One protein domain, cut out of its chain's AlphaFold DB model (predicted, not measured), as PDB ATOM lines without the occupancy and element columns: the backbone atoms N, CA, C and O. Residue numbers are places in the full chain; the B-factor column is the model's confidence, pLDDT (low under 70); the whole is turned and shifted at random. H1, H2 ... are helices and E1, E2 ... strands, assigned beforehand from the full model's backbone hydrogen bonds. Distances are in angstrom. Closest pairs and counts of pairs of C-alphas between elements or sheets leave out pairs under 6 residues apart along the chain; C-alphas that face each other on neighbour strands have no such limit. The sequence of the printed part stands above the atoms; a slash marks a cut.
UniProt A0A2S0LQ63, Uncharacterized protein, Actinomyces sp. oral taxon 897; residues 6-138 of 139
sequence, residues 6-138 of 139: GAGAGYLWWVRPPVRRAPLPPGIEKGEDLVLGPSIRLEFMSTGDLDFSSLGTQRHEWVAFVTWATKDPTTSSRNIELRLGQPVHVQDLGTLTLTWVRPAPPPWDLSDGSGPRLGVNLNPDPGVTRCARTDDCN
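What this domain is: This is residues 6 to 138 of the 139 residues of an uncharacterized protein of Actinomyces sp. oral taxon 897 (UniProt A0A2S0LQ63). Two strongly twisted four-stranded sheets lie face to face as a sandwich, their strands crossed at 44 degrees, with H1 projecting at one end of the longest axis, where residues 6 to 11 stand free, and the short H2 beside E2 near the other end. One sheet has the order E1 E8 E7 E6, the other E2 E3 E4 E5, both antiparallel. The printed part has 133 residues with two named helices and eight named strands, in the order H1 E1 E2 E3 E4 E5 E6 E7 E8 H2, and is mostly strand. It is compact, with a radius of gyration of the C-alphas of 15.8 A, and only just elongated, spanning 55 by 37 by 24 A.

How they stand to each other: H1, residues 6 to 15, only grazes the sheet of E2, residues 43 to 45, E3, residues 48 to 58, E4, residues 61 to 70, and E5, residues 78 to 83, with its residues 14 to 15; the C-alphas of Val 15 and Thr 57 are closest, 6.8 A apart. These strands form a meander, each the antiparallel neighbour of the one before. N 43 and O 50 of the hairpin E2 and E3 are 3.0 A apart, N 51 and O 67 of the hairpin E3 and E4 2.8 A, and N 80 and O 66 of the hairpin E4 and E5 2.8 A, within hydrogen-bond range. E6, residues 87 to 90, E7, residues 94 to 102, and E8, residues 117 to 124, form a second meander, with N 88 and O 96 at 2.8 A and N 97 and O 121 at 2.8 A. E1, residues 32 to 36, is an edge strand beside E8, with N 34 and O 120 at 2.8 A. Between the sheets, the closest C-alphas of E5 and E7 are those of Arg 83 and Leu 98, 6.0 A apart. Residues 44 to 45 of E2 pair antiparallel with residues 130 to 131. H2, residues 134 to 137, only grazes the sheet of E2; the C-alphas of Phe 44 and Thr 134 are closest, 5.9 A apart. In H1 every O i to N i+4 pair is within hydrogen-bond range; H2 is too short for such a pair.

Where its parts are: H1 begins at C-alpha 6, (-17.185, -39.966, -39.098), and is 14.7 A long. E3 is 28.1 A long and bends by 57 degrees at residue 55; E4 is 28.6 A long. E7 is 23.3 A long and bends by 52 degrees at residue 99; E8 is 20.8 A long. H2 ends at C-alpha 137, (-67.571, -52.801, -50.699).

The domain as a whole: The C-alphas farthest apart, those of Gly 6 and Asn 138, are 56.2 A apart. The printed part has no cut. The links H1 to E1 and E7 to E8 are long. Mean pLDDT of the printed part is 84.7; residues 6 to 10, 106 to 114, 134 and 138 are under 70.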
ATOM      1  N   GLY A   6     -16.359 -40.403 -40.237       45.88
ATOM      2  CA  GLY A   6     -17.185 -39.966 -39.098       45.88
ATOM      3  C   GLY A   6     -18.446 -39.176 -39.472       45.88
ATOM      4  O   GLY A   6     -19.486 -39.330 -38.835       45.88
ATOM      5  N   ALA A   7     -18.386 -38.363 -40.531       55.25
ATOM      6  CA  ALA A   7     -19.498 -37.493 -40.925       55.25
ATOM      7  C   ALA A   7     -20.695 -38.276 -41.500       55.25
ATOM      8  O   ALA A   7     -21.845 -37.935 -41.228       55.25
ATOM      9  N   GLY A   8     -20.434 -39.362 -42.237       61.06
ATOM     10  CA  GLY A   8     -21.480 -40.201 -42.830       61.06
ATOM     11  C   GLY A   8     -22.287 -40.978 -41.789       61.06
ATOM     12  O   GLY A   8     -23.511 -41.009 -41.862       61.06
ATOM     13  N   ALA A   9     -21.623 -41.548 -40.780       65.12
ATOM     14  CA  ALA A   9     -22.294 -42.292 -39.712       65.12
ATOM     15  C   ALA A   9     -23.147 -41.379 -38.813       65.12
ATOM     16  O   ALA A   9     -24.277 -41.736 -38.481       65.12
ATOM     17  N   GLY A  10     -22.644 -40.184 -38.473       68.38
ATOM     18  CA  GLY A  10     -23.396 -39.192 -37.698       68.38
ATOM     19  C   GLY A  10     -24.621 -38.656 -38.445       68.38
ATOM     20  O   GLY A  10     -25.707 -38.574 -37.870       68.38
ATOM     21  N   TYR A  11     -24.480 -38.370 -39.744       72.50
ATOM     22  CA  TYR A  11     -25.601 -37.964 -40.594       72.50
ATOM     23  C   TYR A  11     -26.643 -39.079 -40.741       72.50
ATOM     24  O   TYR A  11     -27.832 -38.830 -40.557       72.50
ATOM     25  N   LEU A  12     -26.211 -40.319 -41.001       70.69
ATOM     26  CA  LEU A  12     -27.102 -41.478 -41.122       70.69
ATOM     27  C   LEU A  12     -27.869 -41.768 -39.832       70.69
ATOM     28  O   LEU A  12     -29.045 -42.113 -39.909       70.69
ATOM     29  N   TRP A  13     -27.235 -41.611 -38.666       71.94
ATOM     30  CA  TRP A  13     -27.923 -41.701 -37.380       71.94
ATOM     31  C   TRP A  13     -28.992 -40.614 -37.268       71.94
ATOM     32  O   TRP A  13     -30.142 -40.928 -36.980       71.94
ATOM     33  N   TRP A  14     -28.661 -39.361 -37.598       71.19
ATOM     34  CA  TRP A  14     -29.609 -38.246 -37.537       71.19
ATOM     35  C   TRP A  14     -30.836 -38.429 -38.444       71.19
ATOM     36  O   TRP A  14     -31.950 -38.125 -38.017       71.19
ATOM     37  N   VAL A  15     -30.657 -38.958 -39.661       75.12
ATOM     38  CA  VAL A  15     -31.760 -39.221 -40.609       75.12
ATOM     39  C   VAL A  15     -32.435 -40.584 -40.412       75.12
ATOM     40  O   VAL A  15     -33.404 -40.893 -41.105       75.12
ATOM     41  N   ARG A  16     -31.947 -41.426 -39.488       78.94
ATOM     42  CA  ARG A  16     -32.583 -42.703 -39.133       78.94
ATOM     43  C   ARG A  16     -32.807 -42.817 -37.635       78.94
ATOM     44  O   ARG A  16     -32.005 -43.456 -36.947       78.94
ATOM     45  N   PRO A  17     -33.962 -42.331 -37.161       84.88
ATOM     46  CA  PRO A  17     -34.381 -42.561 -35.796       84.88
ATOM     47  C   PRO A  17     -34.302 -44.060 -35.454       84.88
ATOM     48  O   PRO A  17     -34.814 -44.905 -36.209       84.88
ATOM     49  N   PRO A  18     -33.640 -44.425 -34.345       85.00
ATOM     50  CA  PRO A  18     -33.444 -45.823 -33.970       85.00
ATOM     51  C   PRO A  18     -34.752 -46.479 -33.518       85.00
ATOM     52  O   PRO A  18     -34.952 -47.677 -33.724       85.00
ATOM     53  N   VAL A  19     -35.660 -45.690 -32.939       90.31
ATOM     54  CA  VAL A  19     -36.990 -46.135 -32.525       90.31
ATOM     55  C   VAL A  19     -37.830 -46.364 -33.771       90.31
ATOM     56  O   VAL A  19     -38.096 -45.434 -34.517       90.31
ATOM     57  N   ARG A  20     -38.232 -47.610 -34.015       91.12
ATOM     58  CA  ARG A  20     -39.030 -47.999 -35.194       91.12
ATOM     59  C   ARG A  20     -40.366 -48.625 -34.835       91.12
ATOM     60  O   ARG A  20     -41.087 -49.067 -35.721       91.12
ATOM     61  N   ARG A  21     -40.645 -48.759 -33.545       94.19
ATOM     62  CA  ARG A  21     -41.836 -49.410 -33.016       94.19
ATOM     63  C   ARG A  21     -42.276 -48.667 -31.775       94.19
ATOM     64  O   ARG A  21     -41.425 -48.199 -31.020       94.19
ATOM     65  N   ALA A  22     -43.575 -48.624 -31.565       93.62
ATOM     66  CA  ALA A  22     -44.181 -48.154 -30.339       93.62
ATOM     67  C   ALA A  22     -45.265 -49.152 -29.913       93.62
ATOM     68  O   ALA A  22     -45.917 -49.749 -30.776       93.62
ATOM     69  N   PRO A  23     -45.446 -49.374 -28.601       91.50
ATOM     70  CA  PRO A  23     -46.607 -50.100 -28.116       91.50
ATOM     71  C   PRO A  23     -47.886 -49.317 -28.435       91.50
ATOM     72  O   PRO A  23     -47.844 -48.106 -28.668       91.50
ATOM     73  N   LEU A  24     -49.026 -50.008 -28.411       91.25
ATOM     74  CA  LEU A  24     -50.310 -49.320 -28.448       91.25
ATOM     75  C   LEU A  24     -50.446 -48.424 -27.206       91.25
ATOM     76  O   LEU A  24     -50.054 -48.838 -26.108       91.25
ATOM     77  N   PRO A  25     -50.962 -47.198 -27.368       88.38
ATOM     78  CA  PRO A  25     -51.183 -46.296 -26.251       88.38
ATOM     79  C   PRO A  25     -52.275 -46.855 -25.315       88.38
ATOM     80  O   PRO A  25     -53.159 -47.593 -25.764       88.38
ATOM     81  N   PRO A  26     -52.252 -46.513 -24.014       87.75
ATOM     82  CA  PRO A  26     -53.277 -46.950 -23.068       87.75
ATOM     83  C   PRO A  26     -54.687 -46.570 -23.540       87.75
ATOM     84  O   PRO A  26     -54.916 -45.434 -23.948       87.75
ATOM     85  N   GLY A  27     -55.629 -47.512 -23.461       85.44
ATOM     86  CA  GLY A  27     -57.021 -47.302 -23.878       85.44
ATOM     87  C   GLY A  27     -57.299 -47.539 -25.366       85.44
ATOM     88  O   GLY A  27     -58.460 -47.507 -25.756       85.44
ATOM     89  N   ILE A  28     -56.277 -47.822 -26.184       87.62
ATOM     90  CA  ILE A  28     -56.460 -48.312 -27.554       87.62
ATOM     91  C   ILE A  28     -56.312 -49.829 -27.568       87.62
ATOM     92  O   ILE A  28     -55.258 -50.379 -27.241       87.62
ATOM     93  N   GLU A  29     -57.387 -50.507 -27.953       89.56
ATOM     94  CA  GLU A  29     -57.384 -51.951 -28.143       89.56
ATOM     95  C   GLU A  29     -56.711 -52.332 -29.460       89.56
ATOM     96  O   GLU A  29     -56.681 -51.562 -30.425       89.56
ATOM     97  N   LYS A  30     -56.199 -53.562 -29.517       90.56
ATOM     98  CA  LYS A  30     -55.674 -54.115 -30.760       90.56
ATOM     99  C   LYS A  30     -56.829 -54.336 -31.741       90.56
ATOM    100  O   LYS A  30     -57.680 -55.186 -31.498       90.56
ATOM    101  N   GLY A  31     -56.823 -53.578 -32.828       90.56
ATOM    102  CA  GLY A  31     -57.746 -53.705 -33.946       90.56
ATOM    103  C   GLY A  31     -57.140 -54.505 -35.101       90.56
ATOM    104  O   GLY A  31     -56.370 -55.449 -34.897       90.56
ATOM    105  N   GLU A  32     -57.488 -54.116 -36.324       91.38
ATOM    106  CA  GLU A  32     -56.938 -54.690 -37.548       91.38
ATOM    107  C   GLU A  32     -55.496 -54.223 -37.775       91.38
ATOM    108  O   GLU A  32     -55.189 -53.038 -37.654       91.38
ATOM    109  N   ASP A  33     -54.597 -55.152 -38.113       91.62
ATOM    110  CA  ASP A  33     -53.205 -54.830 -38.443       91.62
ATOM    111  C   ASP A  33     -53.074 -54.628 -39.957       91.62
ATOM    112  O   ASP A  33     -53.155 -55.579 -40.743       91.62
ATOM    113  N   LEU A  34     -52.901 -53.374 -40.361       92.31
ATOM    114  CA  LEU A  34     -52.709 -52.963 -41.743       92.31
ATOM    115  C   LEU A  34     -51.225 -52.786 -42.023       92.31
ATOM    116  O   LEU A  34     -50.500 -52.151 -41.254       92.31
ATOM    117  N   VAL A  35     -50.775 -53.296 -43.166       91.88
ATOM    118  CA  VAL A  35     -49.405 -53.084 -43.632       91.88
ATOM    119  C   VAL A  35     -49.468 -52.230 -44.881       91.88
ATOM    120  O   VAL A  35     -49.989 -52.672 -45.893       91.88
ATOM    121  N   LEU A  36     -48.902 -51.028 -44.823       91.06
ATOM    122  CA  LEU A  36     -48.917 -50.075 -45.931       91.06
ATOM    123  C   LEU A  36     -47.505 -49.855 -46.478       91.06
ATOM    124  O   LEU A  36     -46.504 -49.993 -45.765       91.06
ATOM    125  N   GLY A  37     -47.422 -49.525 -47.763       88.44
ATOM    126  CA  GLY A  37     -46.179 -49.239 -48.473       88.44
ATOM    127  C   GLY A  37     -46.426 -49.049 -49.972       88.44
ATOM    128  O   GLY A  37     -47.481 -49.439 -50.461       88.44
ATOM    129  N   PRO A  38     -45.450 -48.524 -50.727       81.81
ATOM    130  CA  PRO A  38     -45.649 -48.079 -52.112       81.81
ATOM    131  C   PRO A  38     -45.956 -49.205 -53.110       81.81
ATOM    132  O   PRO A  38     -46.406 -48.950 -54.220       81.81
ATOM    133  N   SER A  39     -45.671 -50.456 -52.749       76.12
ATOM    134  CA  SER A  39     -45.958 -51.639 -53.576       76.12
ATOM    135  C   SER A  39     -46.912 -52.607 -52.879       76.12
ATOM    136  O   SER A  39     -47.019 -53.769 -53.269       76.12
ATOM    137  N   ILE A  40     -47.565 -52.149 -51.810       79.56
ATOM    138  CA  ILE A  40     -48.644 -52.879 -51.154       79.56
ATOM    139  C   ILE A  40     -49.958 -52.346 -51.720       79.56
ATOM    140  O   ILE A  40     -50.045 -51.187 -52.112       79.56
ATOM    141  N   ARG A  41     -50.949 -53.230 -51.855       70.56
ATOM    142  CA  ARG A  41     -52.254 -52.850 -52.393       70.56
ATOM    143  C   ARG A  41     -52.917 -51.812 -51.490       70.56
ATOM    144  O   ARG A  41     -52.749 -51.864 -50.275       70.56
ATOM    145  N   LEU A  42     -53.694 -50.943 -52.128       82.88
ATOM    146  CA  LEU A  42     -54.636 -50.042 -51.480       82.88
ATOM    147  C   LEU A  42     -55.531 -50.829 -50.514       82.88
ATOM    148  O   LEU A  42     -55.974 -51.933 -50.847       82.88
ATOM    149  N   GLU A  43     -55.777 -50.272 -49.332       88.69
ATOM    150  CA  GLU A  43     -56.669 -50.875 -48.348       88.69
ATOM    151  C   GLU A  43     -58.089 -50.348 -48.556       88.69
ATOM    152  O   GLU A  43     -58.353 -49.160 -48.375       88.69
ATOM    153  N   PHE A  44     -58.992 -51.244 -48.951       88.06
ATOM    154  CA  PHE A  44     -60.379 -50.916 -49.267       88.06
ATOM    155  C   PHE A  44     -61.249 -51.008 -48.017       88.06
ATOM    156  O   PHE A  44     -61.275 -52.043 -47.346       88.06
ATOM    157  N   MET A  45     -62.000 -49.949 -47.742       90.19
ATOM    158  CA  MET A  45     -63.005 -49.895 -46.683       90.19
ATOM    159  C   MET A  45     -64.378 -49.607 -47.292       90.19
ATOM    160  O   MET A  45     -64.498 -48.990 -48.354       90.19
ATOM    161  N   SER A  46     -65.442 -50.014 -46.601       90.00
ATOM    162  CA  SER A  46     -66.822 -49.772 -47.047       90.00
ATOM    163  C   SER A  46     -67.111 -48.291 -47.331       90.00
ATOM    164  O   SER A  46     -67.885 -47.972 -48.230       90.00
ATOM    165  N   THR A  47     -66.432 -47.389 -46.625       89.88
ATOM    166  CA  THR A  47     -66.604 -45.930 -46.669       89.88
ATOM    167  C   THR A  47     -65.549 -45.178 -47.490       89.88
ATOM    168  O   THR A  47     -65.705 -43.976 -47.724       89.88
ATOM    169  N   GLY A  48     -64.483 -45.836 -47.947       90.81
ATOM    170  CA  GLY A  48     -63.363 -45.174 -48.619       90.81
ATOM    171  C   GLY A  48     -62.126 -46.051 -48.741       90.81
ATOM    172  O   GLY A  48     -62.119 -47.202 -48.322       90.81
ATOM    173  N   ASP A  49     -61.062 -45.475 -49.276       91.44
ATOM    174  CA  ASP A  49     -59.808 -46.162 -49.535       91.44
ATOM    175  C   ASP A  49     -58.655 -45.503 -48.777       91.44
ATOM    176  O   ASP A  49     -58.512 -44.274 -48.754       91.44
ATOM    177  N   LEU A  50     -57.815 -46.332 -48.156       93.00
ATOM    178  CA  LEU A  50     -56.628 -45.908 -47.422       93.00
ATOM    179  C   LEU A  50     -55.362 -46.313 -48.182       93.00
ATOM    180  O   LEU A  50     -55.122 -47.497 -48.420       93.00
ATOM    181  N   ASP A  51     -54.523 -45.327 -48.499       91.50
ATOM    182  CA  ASP A  51     -53.276 -45.519 -49.238       91.50
ATOM    183  C   ASP A  51     -52.034 -45.071 -48.469       91.50
ATOM    184  O   ASP A  51     -52.053 -44.139 -47.658       91.50
ATOM    185  N   PHE A  52     -50.908 -45.695 -48.793       91.00
ATOM    186  CA  PHE A  52     -49.594 -45.188 -48.438       91.00
ATOM    187  C   PHE A  52     -49.253 -43.951 -49.277       91.00
ATOM    188  O   PHE A  52     -49.260 -44.004 -50.500       91.00
ATOM    189  N   SER A  53     -48.831 -42.865 -48.625       90.12
ATOM    190  CA  SER A  53     -48.296 -41.696 -49.329       90.12
ATOM    191  C   SER A  53     -46.774 -41.632 -49.216       90.12
ATOM    192  O   SER A  53     -46.055 -41.712 -50.212       90.12
ATOM    193  N   SER A  54     -46.248 -41.499 -47.995       88.38
ATOM    194  CA  SER A  54     -44.802 -41.398 -47.782       88.38
ATOM    195  C   SER A  54     -44.384 -41.755 -46.355       88.38
ATOM    196  O   SER A  54     -45.190 -41.803 -45.427       88.38
ATOM    197  N   LEU A  55     -43.086 -42.007 -46.174       88.94
ATOM    198  CA  LEU A  55     -42.453 -42.145 -44.865       88.94
ATOM    199  C   LEU A  55     -41.249 -41.207 -44.813       88.94
ATOM    200  O   LEU A  55     -40.345 -41.310 -45.642       88.94
ATOM    201  N   GLY A  56     -41.227 -40.332 -43.817       86.94
ATOM    202  CA  GLY A  56     -40.149 -39.382 -43.596       86.94
ATOM    203  C   GLY A  56     -39.727 -39.319 -42.137       86.94
ATOM    204  O   GLY A  56     -40.124 -40.133 -41.300       86.94
ATOM    205  N   THR A  57     -38.906 -38.318 -41.836       87.12
ATOM    206  CA  THR A  57     -38.461 -38.033 -40.475       87.12
ATOM    207  C   THR A  57     -38.662 -36.564 -40.150       87.12
ATOM    208  O   THR A  57     -38.246 -35.707 -40.927       87.12
ATOM    209  N   GLN A  58     -39.224 -36.260 -38.984       88.06
ATOM    210  CA  GLN A  58     -39.304 -34.900 -38.456       88.06
ATOM    211  C   GLN A  58     -38.738 -34.883 -37.040       88.06
ATOM    212  O   GLN A  58     -39.093 -35.737 -36.239       88.06
ATOM    213  N   ARG A  59     -37.858 -33.923 -36.722       87.19
ATOM    214  CA  ARG A  59     -37.241 -33.783 -35.382       87.19
ATOM    215  C   ARG A  59     -36.683 -35.105 -34.813       87.19
ATOM    216  O   ARG A  59     -36.798 -35.357 -33.623       87.19
ATOM    217  N   HIS A  60     -36.062 -35.923 -35.668       86.88
ATOM    218  CA  HIS A  60     -35.512 -37.236 -35.305       86.88
ATOM    219  C   HIS A  60     -36.563 -38.276 -34.859       86.88
ATOM    220  O   HIS A  60     -36.253 -39.223 -34.143       86.88
ATOM    221  N   GLU A  61     -37.796 -38.157 -35.349       90.62
ATOM    222  CA  GLU A  61     -38.856 -39.158 -35.218       90.62
ATOM    223  C   GLU A  61     -39.350 -39.588 -36.597       90.62
ATOM    224  O   GLU A  61     -39.307 -38.806 -37.549       90.62
ATOM    225  N   TRP A  62     -39.830 -40.827 -36.712       91.44
ATOM    226  CA  TRP A  62     -40.493 -41.279 -37.933       91.44
ATOM    227  C   TRP A  62     -41.893 -40.692 -38.025       91.44
ATOM    228  O   TRP A  62     -42.669 -40.766 -37.071       91.44
ATOM    229  N   VAL A  63     -42.210 -40.173 -39.204       92.94
ATOM    230  CA  VAL A  63     -43.523 -39.626 -39.524       92.94
ATOM    231  C   VAL A  63     -43.998 -40.259 -40.821       92.94
ATOM    232  O   VAL A  63     -43.331 -40.157 -41.853       92.94
ATOM    233  N   ALA A  64     -45.126 -40.953 -40.745       93.25
ATOM    234  CA  ALA A  64     -45.784 -41.559 -41.887       93.25
ATOM    235  C   ALA A  64     -46.909 -40.656 -42.386       93.25
ATOM    236  O   ALA A  64     -47.601 -40.021 -41.595       93.25
ATOM    237  N   PHE A  65     -47.115 -40.651 -43.695       93.56
ATOM    238  CA  PHE A  65     -48.246 -40.001 -44.329       93.56
ATOM    239  C   PHE A  65     -49.052 -41.048 -45.081       93.56
ATOM    240  O   PHE A  65     -48.502 -41.818 -45.873       93.56
ATOM    241  N   VAL A  66     -50.353 -41.060 -44.823       94.38
ATOM    242  CA  VAL A  66     -51.325 -41.904 -45.520       94.38
ATOM    243  C   VAL A  66     -52.395 -41.021 -46.139       94.38
ATOM    244  O   VAL A  66     -52.705 -39.954 -45.604       94.38
ATOM    245  N   THR A  67     -52.944 -41.443 -47.266       93.75
ATOM    246  CA  THR A  67     -54.029 -40.731 -47.939       93.75
ATOM    247  C   THR A  67     -55.323 -41.485 -47.694       93.75
ATOM    248  O   THR A  67     -55.391 -42.686 -47.919       93.75
ATOM    249  N   TRP A  68     -56.343 -40.781 -47.215       94.56
ATOM    250  CA  TRP A  68     -57.692 -41.307 -47.053       94.56
ATOM    251  C   TRP A  68     -58.609 -40.655 -48.078       94.56
ATOM    252  O   TRP A  68     -58.763 -39.429 -48.078       94.56
ATOM    253  N   ALA A  69     -59.198 -41.465 -48.949       91.88
ATOM    254  CA  ALA A  69     -60.147 -41.041 -49.965       91.88
ATOM    255  C   ALA A  69     -61.521 -41.631 -49.645       91.88
ATOM    256  O   ALA A  69     -61.745 -42.825 -49.802       91.88
ATOM    257  N   THR A  70     -62.448 -40.800 -49.177       89.62
ATOM    258  CA  THR A  70     -63.827 -41.227 -48.915       89.62
ATOM    259  C   THR A  70     -64.554 -41.557 -50.217       89.62
ATOM    260  O   THR A  70     -64.323 -40.905 -51.234       89.62
ATOM    261  N   LYS A  71     -65.508 -42.492 -50.173       86.62
ATOM    262  CA  LYS A  71     -66.420 -42.750 -51.302       86.62
ATOM    263  C   LYS A  71     -67.442 -41.636 -51.532       86.62
ATOM    264  O   LYS A  71     -68.047 -41.579 -52.599       86.62
ATOM    265  N   ASP A  72     -67.654 -40.767 -50.545       83.00
ATOM    266  CA  ASP A  72     -68.495 -39.583 -50.699       83.00
ATOM    267  C   ASP A  72     -67.887 -38.633 -51.753       83.00
ATOM    268  O   ASP A  72     -66.802 -38.090 -51.524       83.00
ATOM    269  N   PRO A  73     -68.576 -38.386 -52.886       75.31
ATOM    270  CA  PRO A  73     -68.065 -37.549 -53.971       75.31
ATOM    271  C   PRO A  73     -67.939 -36.067 -53.593       75.31
ATOM    272  O   PRO A  73     -67.339 -35.295 -54.339       75.31
ATOM    273  N   THR A  74     -68.521 -35.644 -52.468       80.50
ATOM    274  CA  THR A  74     -68.434 -34.263 -51.978       80.50
ATOM    275  C   THR A  74     -67.209 -34.017 -51.097       80.50
ATOM    276  O   THR A  74     -66.817 -32.866 -50.892       80.50
ATOM    277  N   THR A  75     -66.563 -35.085 -50.622       81.75
ATOM    278  CA  THR A  75     -65.432 -35.013 -49.700       81.75
ATOM    279  C   THR A  75     -64.118 -35.243 -50.448       81.75
ATOM    280  O   THR A  75     -63.938 -36.213 -51.178       81.75
ATOM    281  N   SER A  76     -63.165 -34.322 -50.279       82.31
ATOM    282  CA  SER A  76     -61.833 -34.442 -50.883       82.31
ATOM    283  C   SER A  76     -60.960 -35.441 -50.126       82.31
ATOM    284  O   SER A  76     -61.018 -35.526 -48.897       82.31
ATOM    285  N   SER A  77     -60.077 -36.134 -50.851       88.69
ATOM    286  CA  SER A  77     -59.043 -36.971 -50.240       88.69
ATOM    287  C   SER A  77     -58.177 -36.153 -49.283       88.69
ATOM    288  O   SER A  77     -57.789 -35.025 -49.603       88.69
ATOM    289  N   ARG A  78     -57.815 -36.734 -48.140       91.06
ATOM    290  CA  ARG A  78     -57.030 -36.057 -47.107       91.06
ATOM    291  C   ARG A  78     -55.765 -36.821 -46.762       91.06
ATOM    292  O   ARG A  78     -55.780 -38.042 -46.630       91.06
ATOM    293  N   ASN A  79     -54.680 -36.080 -46.574       93.44
ATOM    294  CA  ASN A  79     -53.422 -36.631 -46.091       93.44
ATOM    295  C   ASN A  79     -53.408 -36.592 -44.565       93.44
ATOM    296  O   ASN A  79     -53.643 -35.547 -43.961       93.44
ATOM    297  N   ILE A  80     -53.132 -37.735 -43.955       95.25
ATOM    298  CA  ILE A  80     -53.115 -37.927 -42.511       95.25
ATOM    299  C   ILE A  80     -51.671 -38.168 -42.092       95.25
ATOM    300  O   ILE A  80     -51.002 -39.063 -42.610       95.25
ATOM    301  N   GLU A  81     -51.199 -37.359 -41.148       96.31
ATOM    302  CA  GLU A  81     -49.905 -37.552 -40.504       96.31
ATOM    303  C   GLU A  81     -50.054 -38.557 -39.357       96.31
ATOM    304  O   GLU A  81     -50.877 -38.370 -38.462       96.31
ATOM    305  N   LEU A  82     -49.236 -39.606 -39.364       96.12
ATOM    306  CA  LEU A  82     -49.172 -40.604 -38.307       96.12
ATOM    307  C   LEU A  82     -47.777 -40.623 -37.684       96.12
ATOM    308  O   LEU A  82     -46.754 -40.696 -38.372       96.12
ATOM    309  N   ARG A  83     -47.744 -40.618 -36.353       95.50
ATOM    310  CA  ARG A  83     -46.527 -40.712 -35.542       95.50
ATOM    311  C   ARG A  83     -46.569 -41.971 -34.693       95.50
ATOM    312  O   ARG A  83     -47.641 -42.445 -34.322       95.50
ATOM    313  N   LEU A  84     -45.397 -42.530 -34.403       94.69
ATOM    314  CA  LEU A  84     -45.286 -43.806 -33.693       94.69
ATOM    315  C   LEU A  84     -45.994 -43.745 -32.331       94.69
ATOM    316  O   LEU A  84     -45.669 -42.907 -31.496       94.69
ATOM    317  N   GLY A  85     -46.948 -44.653 -32.115       94.12
ATOM    318  CA  GLY A  85     -47.706 -44.776 -30.868       94.12
ATOM    319  C   GLY A  85     -48.728 -43.665 -30.623       94.12
ATOM    320  O   GLY A  85     -49.350 -43.651 -29.564       94.12
ATOM    321  N   GLN A  86     -48.914 -42.742 -31.572       94.88
ATOM    322  CA  GLN A  86     -49.889 -41.662 -31.454       94.88
ATOM    323  C   GLN A  86     -51.150 -42.021 -32.251       94.88
ATOM    324  O   GLN A  86     -51.064 -42.185 -33.472       94.88
ATOM    325  N   PRO A  87     -52.307 -42.168 -31.582       94.94
ATOM    326  CA  PRO A  87     -53.554 -42.484 -32.250       94.94
ATOM    327  C   PRO A  87     -54.107 -41.226 -32.923       94.94
ATOM    328  O   PRO A  87     -54.110 -40.141 -32.338       94.94
ATOM    329  N   VAL A  88     -54.600 -41.378 -34.145       96.12
ATOM    330  CA  VAL A  88     -55.273 -40.327 -34.906       96.12
ATOM    331  C   VAL A  88     -56.630 -40.855 -35.325       96.12
ATOM    332  O   VAL A  88     -56.727 -41.857 -36.032       96.12
ATOM    333  N   HIS A  89     -57.683 -40.183 -34.877       95.19
ATOM    334  CA  HIS A  89     -59.036 -40.506 -35.294       95.19
ATOM    335  C   HIS A  89     -59.344 -39.848 -36.640       95.19
ATOM    336  O   HIS A  89     -59.108 -38.656 -36.847       95.19
ATOM    337  N   VAL A  90     -59.863 -40.648 -37.559       93.50
ATOM    338  CA  VAL A  90     -60.166 -40.285 -38.933       93.50
ATOM    339  C   VAL A  90     -61.647 -40.576 -39.128       93.50
ATOM    340  O   VAL A  90     -62.028 -41.731 -39.258       93.50
ATOM    341  N   GLN A  91     -62.468 -39.523 -39.165       91.19
ATOM    342  CA  GLN A  91     -63.897 -39.638 -39.466       91.19
ATOM    343  C   GLN A  91     -64.138 -40.506 -40.707       91.19
ATOM    344  O   GLN A  91     -63.451 -40.305 -41.720       91.19
ATOM    345  N   ASP A  92     -65.104 -41.419 -40.578       90.56
ATOM    346  CA  ASP A  92     -65.551 -42.402 -41.572       90.56
ATOM    347  C   ASP A  92     -64.531 -43.505 -41.872       90.56
ATOM    348  O   ASP A  92     -64.712 -44.270 -42.811       90.56
ATOM    349  N   LEU A  93     -63.472 -43.618 -41.073       93.06
ATOM    350  CA  LEU A  93     -62.502 -44.712 -41.139       93.06
ATOM    351  C   LEU A  93     -62.344 -45.365 -39.771       93.06
ATOM    352  O   LEU A  93     -62.444 -46.583 -39.658       93.06
ATOM    353  N   GLY A  94     -62.080 -44.561 -38.744       94.19
ATOM    354  CA  GLY A  94     -61.775 -45.019 -37.398       94.19
ATOM    355  C   GLY A  94     -60.474 -44.454 -36.846       94.19
ATOM    356  O   GLY A  94     -59.928 -43.454 -37.316       94.19
ATOM    357  N   THR A  95     -59.968 -45.092 -35.798       96.50
ATOM    358  CA  THR A  95     -58.728 -44.679 -35.135       96.50
ATOM    359  C   THR A  95     -57.538 -45.430 -35.712       96.50
ATOM    360  O   THR A  95     -57.446 -46.650 -35.599       96.50
ATOM    361  N   LEU A  96     -56.598 -44.688 -36.296       96.00
ATOM    362  CA  LEU A  96     -55.332 -45.203 -36.804       96.00
ATOM    363  C   LEU A  96     -54.234 -45.001 -35.767       96.00
ATOM    364  O   LEU A  96     -54.033 -43.896 -35.273       96.00
ATOM    365  N   THR A  97     -53.469 -46.047 -35.478       96.31
ATOM    366  CA  THR A  97     -52.271 -45.950 -34.638       96.31
ATOM    367  C   THR A  97     -51.080 -46.552 -35.363       96.31
ATOM    368  O   THR A  97     -51.070 -47.743 -35.668       96.31
ATOM    369  N   LEU A  98     -50.040 -45.752 -35.609       96.62
ATOM    370  CA  LEU A  98     -48.799 -46.249 -36.202       96.62
ATOM    371  C   LEU A  98     -48.015 -47.061 -35.165       96.62
ATOM    372  O   LEU A  98     -47.506 -46.508 -34.190       96.62
ATOM    373  N   THR A  99     -47.892 -48.370 -35.374       96.19
ATOM    374  CA  THR A  99     -47.248 -49.282 -34.415       96.19
ATOM    375  C   THR A  99     -45.797 -49.562 -34.771       96.19
ATOM    376  O   THR A  99     -44.951 -49.688 -33.883       96.19
ATOM    377  N   TRP A 100     -45.470 -49.633 -36.063       95.69
ATOM    378  CA  TRP A 100     -44.101 -49.846 -36.509       95.69
ATOM    379  C   TRP A 100     -43.817 -49.276 -37.895       95.69
ATOM    380  O   TRP A 100     -44.704 -49.104 -38.725       95.69
ATOM    381  N   VAL A 101     -42.537 -49.024 -38.161       92.88
ATOM    382  CA  VAL A 101     -42.026 -48.614 -39.469       92.88
ATOM    383  C   VAL A 101     -40.802 -49.433 -39.856       92.88
ATOM    384  O   VAL A 101     -39.977 -49.833 -39.030       92.88
ATOM    385  N   ARG A 102     -40.662 -49.675 -41.152       90.12
ATOM    386  CA  ARG A 102     -39.511 -50.316 -41.771       90.12
ATOM    387  C   ARG A 102     -39.061 -49.453 -42.950       90.12
ATOM    388  O   ARG A 102     -39.582 -49.625 -44.051       90.12
ATOM    389  N   PRO A 103     -38.118 -48.521 -42.736       85.06
ATOM    390  CA  PRO A 103     -37.620 -47.665 -43.807       85.06
ATOM    391  C   PRO A 103     -36.872 -48.485 -44.867       85.06
ATOM    392  O   PRO A 103     -36.229 -49.482 -44.525       85.06
ATOM    393  N   ALA A 104     -36.907 -48.037 -46.125       79.62
ATOM    394  CA  ALA A 104     -36.123 -48.627 -47.216       79.62
ATOM    395  C   ALA A 104     -34.615 -48.621 -46.884       79.62
ATOM    396  O   ALA A 104     -34.178 -47.754 -46.118       79.62
ATOM    397  N   PRO A 105     -33.798 -49.572 -47.369       70.06
ATOM    398  CA  PRO A 105     -32.343 -49.532 -47.197       70.06
ATOM    399  C   PRO A 105     -31.703 -48.395 -48.027       70.06
ATOM    400  O   PRO A 105     -32.299 -47.944 -48.997       70.06
ATOM    401  N   PRO A 106     -30.523 -47.870 -47.648       65.31
ATOM    402  CA  PRO A 106     -29.734 -46.993 -48.521       65.31
ATOM    403  C   PRO A 106     -29.064 -47.795 -49.661       65.31
ATOM    404  O   PRO A 106     -28.751 -48.965 -49.434       65.31
ATOM    405  N   PRO A 107     -28.712 -47.176 -50.806       60.69
ATOM    406  CA  PRO A 107     -29.056 -45.819 -51.232       60.69
ATOM    407  C   PRO A 107     -30.549 -45.729 -51.569       60.69
ATOM    408  O   PRO A 107     -31.158 -46.713 -51.952       60.69
ATOM    409  N   TRP A 108     -31.125 -44.547 -51.361       58.47
ATOM    410  CA  TRP A 108     -32.555 -44.180 -51.404       58.47
ATOM    411  C   TRP A 108     -33.213 -44.303 -52.789       58.47
ATOM    412  O   TRP A 108     -34.185 -43.609 -53.080       58.47
ATOM    413  N   ASP A 109     -32.684 -45.180 -53.633       51.69
ATOM    414  CA  ASP A 109     -33.334 -45.581 -54.859       51.69
ATOM    415  C   ASP A 109     -34.615 -46.346 -54.496       51.69
ATOM    416  O   ASP A 109     -34.595 -47.347 -53.784       51.69
ATOM    417  N   LEU A 110     -35.747 -45.767 -54.887       51.56
ATOM    418  CA  LEU A 110     -37.097 -46.294 -54.692       51.56
ATOM    419  C   LEU A 110     -37.592 -47.005 -55.969       51.56
ATOM    420  O   LEU A 110     -38.781 -47.306 -56.076       51.56
ATOM    421  N   SER A 111     -36.705 -47.247 -56.943       46.50
ATOM    422  CA  SER A 111     -37.046 -47.748 -58.283       46.50
ATOM    423  C   SER A 111     -37.367 -49.248 -58.342       46.50
ATOM    424  O   SER A 111     -37.870 -49.730 -59.352       46.50
ATOM    425  N   ASP A 112     -37.099 -50.002 -57.277       42.53
ATOM    426  CA  ASP A 112     -37.109 -51.472 -57.249       42.53
ATOM    427  C   ASP A 112     -38.280 -52.087 -56.454       42.53
ATOM    428  O   ASP A 112     -38.308 -53.292 -56.204       42.53
ATOM    429  N   GLY A 113     -39.284 -51.291 -56.059       51.28
ATOM    430  CA  GLY A 113     -40.504 -51.806 -55.407       51.28
ATOM    431  C   GLY A 113     -40.285 -52.378 -53.995       51.28
ATOM    432  O   GLY A 113     -41.185 -52.964 -53.390       51.28
ATOM    433  N   SER A 114     -39.090 -52.186 -53.426       62.56
ATOM    434  CA  SER A 114     -38.695 -52.619 -52.078       62.56
ATOM    435  C   SER A 114     -38.893 -51.528 -51.007       62.56
ATOM    436  O   SER A 114     -38.313 -51.600 -49.919       62.56
ATOM    437  N   GLY A 115     -39.725 -50.524 -51.319       75.56
ATOM    438  CA  GLY A 115     -39.901 -49.281 -50.566       75.56
ATOM    439  C   GLY A 115     -40.324 -49.434 -49.094       75.56
ATOM    440  O   GLY A 115     -40.547 -50.543 -48.591       75.56
ATOM    441  N   PRO A 116     -40.410 -48.310 -48.359       85.69
ATOM    442  CA  PRO A 116     -40.709 -48.327 -46.932       85.69
ATOM    443  C   PRO A 116     -42.024 -49.055 -46.637       85.69
ATOM    444  O   PRO A 116     -42.966 -49.014 -47.423       85.69
ATOM    445  N   ARG A 117     -42.085 -49.715 -45.479       90.25
ATOM    446  CA  ARG A 117     -43.318 -50.320 -44.968       90.25
ATOM    447  C   ARG A 117     -43.666 -49.754 -43.613       90.25
ATOM    448  O   ARG A 117     -42.773 -49.398 -42.846       90.25
ATOM    449  N   LEU A 118     -44.945 -49.739 -43.301       92.38
ATOM    450  CA  LEU A 118     -45.438 -49.346 -41.997       92.38
ATOM    451  C   LEU A 118     -46.594 -50.232 -41.568       92.38
ATOM    452  O   LEU A 118     -47.354 -50.707 -42.406       92.38
ATOM    453  N   GLY A 119     -46.666 -50.474 -40.266       94.50
ATOM    454  CA  GLY A 119     -47.758 -51.180 -39.621       94.50
ATOM    455  C   GLY A 119     -48.656 -50.204 -38.897       94.50
ATOM    456  O   GLY A 119     -48.178 -49.393 -38.096       94.50
ATOM    457  N   VAL A 120     -49.945 -50.291 -39.178       95.62
ATOM    458  CA  VAL A 120     -50.974 -49.441 -38.594       95.62
ATOM    459  C   VAL A 120     -52.024 -50.330 -37.965       95.62
ATOM    460  O   VAL A 120     -52.608 -51.181 -38.621       95.62
ATOM    461  N   ASN A 121     -52.270 -50.102 -36.685       95.81
ATOM    462  CA  ASN A 121     -53.416 -50.662 -35.999       95.81
ATOM    463  C   ASN A 121     -54.632 -49.778 -36.290       95.81
ATOM    464  O   ASN A 121     -54.641 -48.610 -35.890       95.81
ATOM    465  N   LEU A 122     -55.624 -50.332 -36.980       95.25
ATOM    466  CA  LEU A 122     -56.901 -49.693 -37.273       95.25
ATOM    467  C   LEU A 122     -57.980 -50.227 -36.327       95.25
ATOM    468  O   LEU A 122     -58.276 -51.418 -36.314       95.25
ATOM    469  N   ASN A 123     -58.618 -49.326 -35.589       95.19
ATOM    470  CA  ASN A 123     -59.886 -49.589 -34.920       95.19
ATOM    471  C   ASN A 123     -60.982 -48.902 -35.742       95.19
ATOM    472  O   ASN A 123     -61.100 -47.678 -35.629       95.19
ATOM    473  N   PRO A 124     -61.714 -49.638 -36.597       93.44
ATOM    474  CA  PRO A 124     -62.687 -49.034 -37.492       93.44
ATOM    475  C   PRO A 124     -63.850 -48.409 -36.722       93.44
ATOM    476  O   PRO A 124     -64.218 -48.878 -35.639       93.44
ATOM    477  N   ASP A 125     -64.434 -47.357 -37.290       94.19
ATOM    478  CA  ASP A 125     -65.674 -46.793 -36.759       94.19
ATOM    479  C   ASP A 125     -66.834 -47.799 -36.882       94.19
ATOM    480  O   ASP A 125     -66.816 -48.668 -37.760       94.19
ATOM    481  N   PRO A 126     -67.868 -47.715 -36.025       91.19
ATOM    482  CA  PRO A 126     -69.020 -48.605 -36.114       91.19
ATOM    483  C   PRO A 126     -69.653 -48.597 -37.514       91.19
ATOM    484  O   PRO A 126     -70.059 -47.550 -38.011       91.19
ATOM    485  N   GLY A 127     -69.761 -49.775 -38.136       87.62
ATOM    486  CA  GLY A 127     -70.302 -49.937 -39.493       87.62
ATOM    487  C   GLY A 127     -69.273 -49.808 -40.624       87.62
ATOM    488  O   GLY A 127     -69.610 -50.085 -41.775       87.62
ATOM    489  N   VAL A 128     -68.020 -49.453 -40.319       90.69
ATOM    490  CA  VAL A 128     -66.911 -49.502 -41.280       90.69
ATOM    491  C   VAL A 128     -66.330 -50.913 -41.303       90.69
ATOM    492  O   VAL A 128     -65.985 -51.476 -40.265       90.69
ATOM    493  N   THR A 129     -66.208 -51.489 -42.495       90.25
ATOM    494  CA  THR A 129     -65.646 -52.831 -42.694       90.25
ATOM    495  C   THR A 129     -64.582 -52.808 -43.772       90.25
ATOM    496  O   THR A 129     -64.756 -52.159 -44.806       90.25
ATOM    497  N   ARG A 130     -63.505 -53.563 -43.557       88.00
ATOM    498  CA  ARG A 130     -62.478 -53.787 -44.570       88.00
ATOM    499  C   ARG A 130     -62.954 -54.793 -45.611       88.00
ATOM    500  O   ARG A 130     -63.523 -55.830 -45.275       88.00
ATOM    501  N   CYS A 131     -62.659 -54.509 -46.870       86.31
ATOM    502  CA  CYS A 131     -62.996 -55.360 -48.001       86.31
ATOM    503  C   CYS A 131     -61.740 -55.965 -48.625       86.31
ATOM    504  O   CYS A 131     -60.659 -55.374 -48.598       86.31
ATOM    505  N   ALA A 132     -61.877 -57.145 -49.231       81.19
ATOM    506  CA  ALA A 132     -60.764 -57.768 -49.941       81.19
ATOM    507  C   ALA A 132     -60.530 -57.127 -51.322       81.19
ATOM    508  O   ALA A 132     -59.402 -57.134 -51.828       81.19
ATOM    509  N   ARG A 133     -61.587 -56.581 -51.936       74.69
ATOM    510  CA  ARG A 133     -61.576 -55.839 -53.203       74.69
ATOM    511  C   ARG A 133     -62.538 -54.655 -53.143       74.69
ATOM    512  O   ARG A 133     -63.481 -54.663 -52.360       74.69
ATOM    513  N   THR A 134     -62.335 -53.678 -54.029       69.69
ATOM    514  CA  THR A 134     -63.234 -52.522 -54.193       69.69
ATOM    515  C   THR A 134     -64.685 -52.944 -54.413       69.69
ATOM    516  O   THR A 134     -65.587 -52.358 -53.820       69.69
ATOM    517  N   ASP A 135     -64.900 -53.977 -55.234       72.44
ATOM    518  CA  ASP A 135     -66.237 -54.452 -55.600       72.44
ATOM    519  C   ASP A 135     -66.983 -55.072 -54.412       72.44
ATOM    520  O   ASP A 135     -68.198 -54.937 -54.328       72.44
ATOM    521  N   ASP A 136     -66.261 -55.666 -53.454       75.06
ATOM    522  CA  ASP A 136     -66.863 -56.266 -52.255       75.06
ATOM    523  C   ASP A 136     -67.457 -55.196 -51.315       75.06
ATOM    524  O   ASP A 136     -68.260 -55.504 -50.444       75.06
ATOM    525  N   CYS A 137     -67.058 -53.929 -51.475       74.06
ATOM    526  CA  CYS A 137     -67.571 -52.801 -50.699       74.06
ATOM    527  C   CYS A 137     -68.747 -52.065 -51.383       74.06
ATOM    528  O   CYS A 137     -69.104 -50.975 -50.929       74.06
ATOM    529  N   ASN A 138     -69.249 -52.545 -52.526       62.91
ATOM    530  CA  ASN A 138     -70.249 -51.848 -53.350       62.91
ATOM    531  C   ASN A 138     -71.628 -52.544 -53.361       62.91
ATOM    532  O   ASN A 138     -72.426 -52.258 -54.255       62.91
TER     533      ASN A 138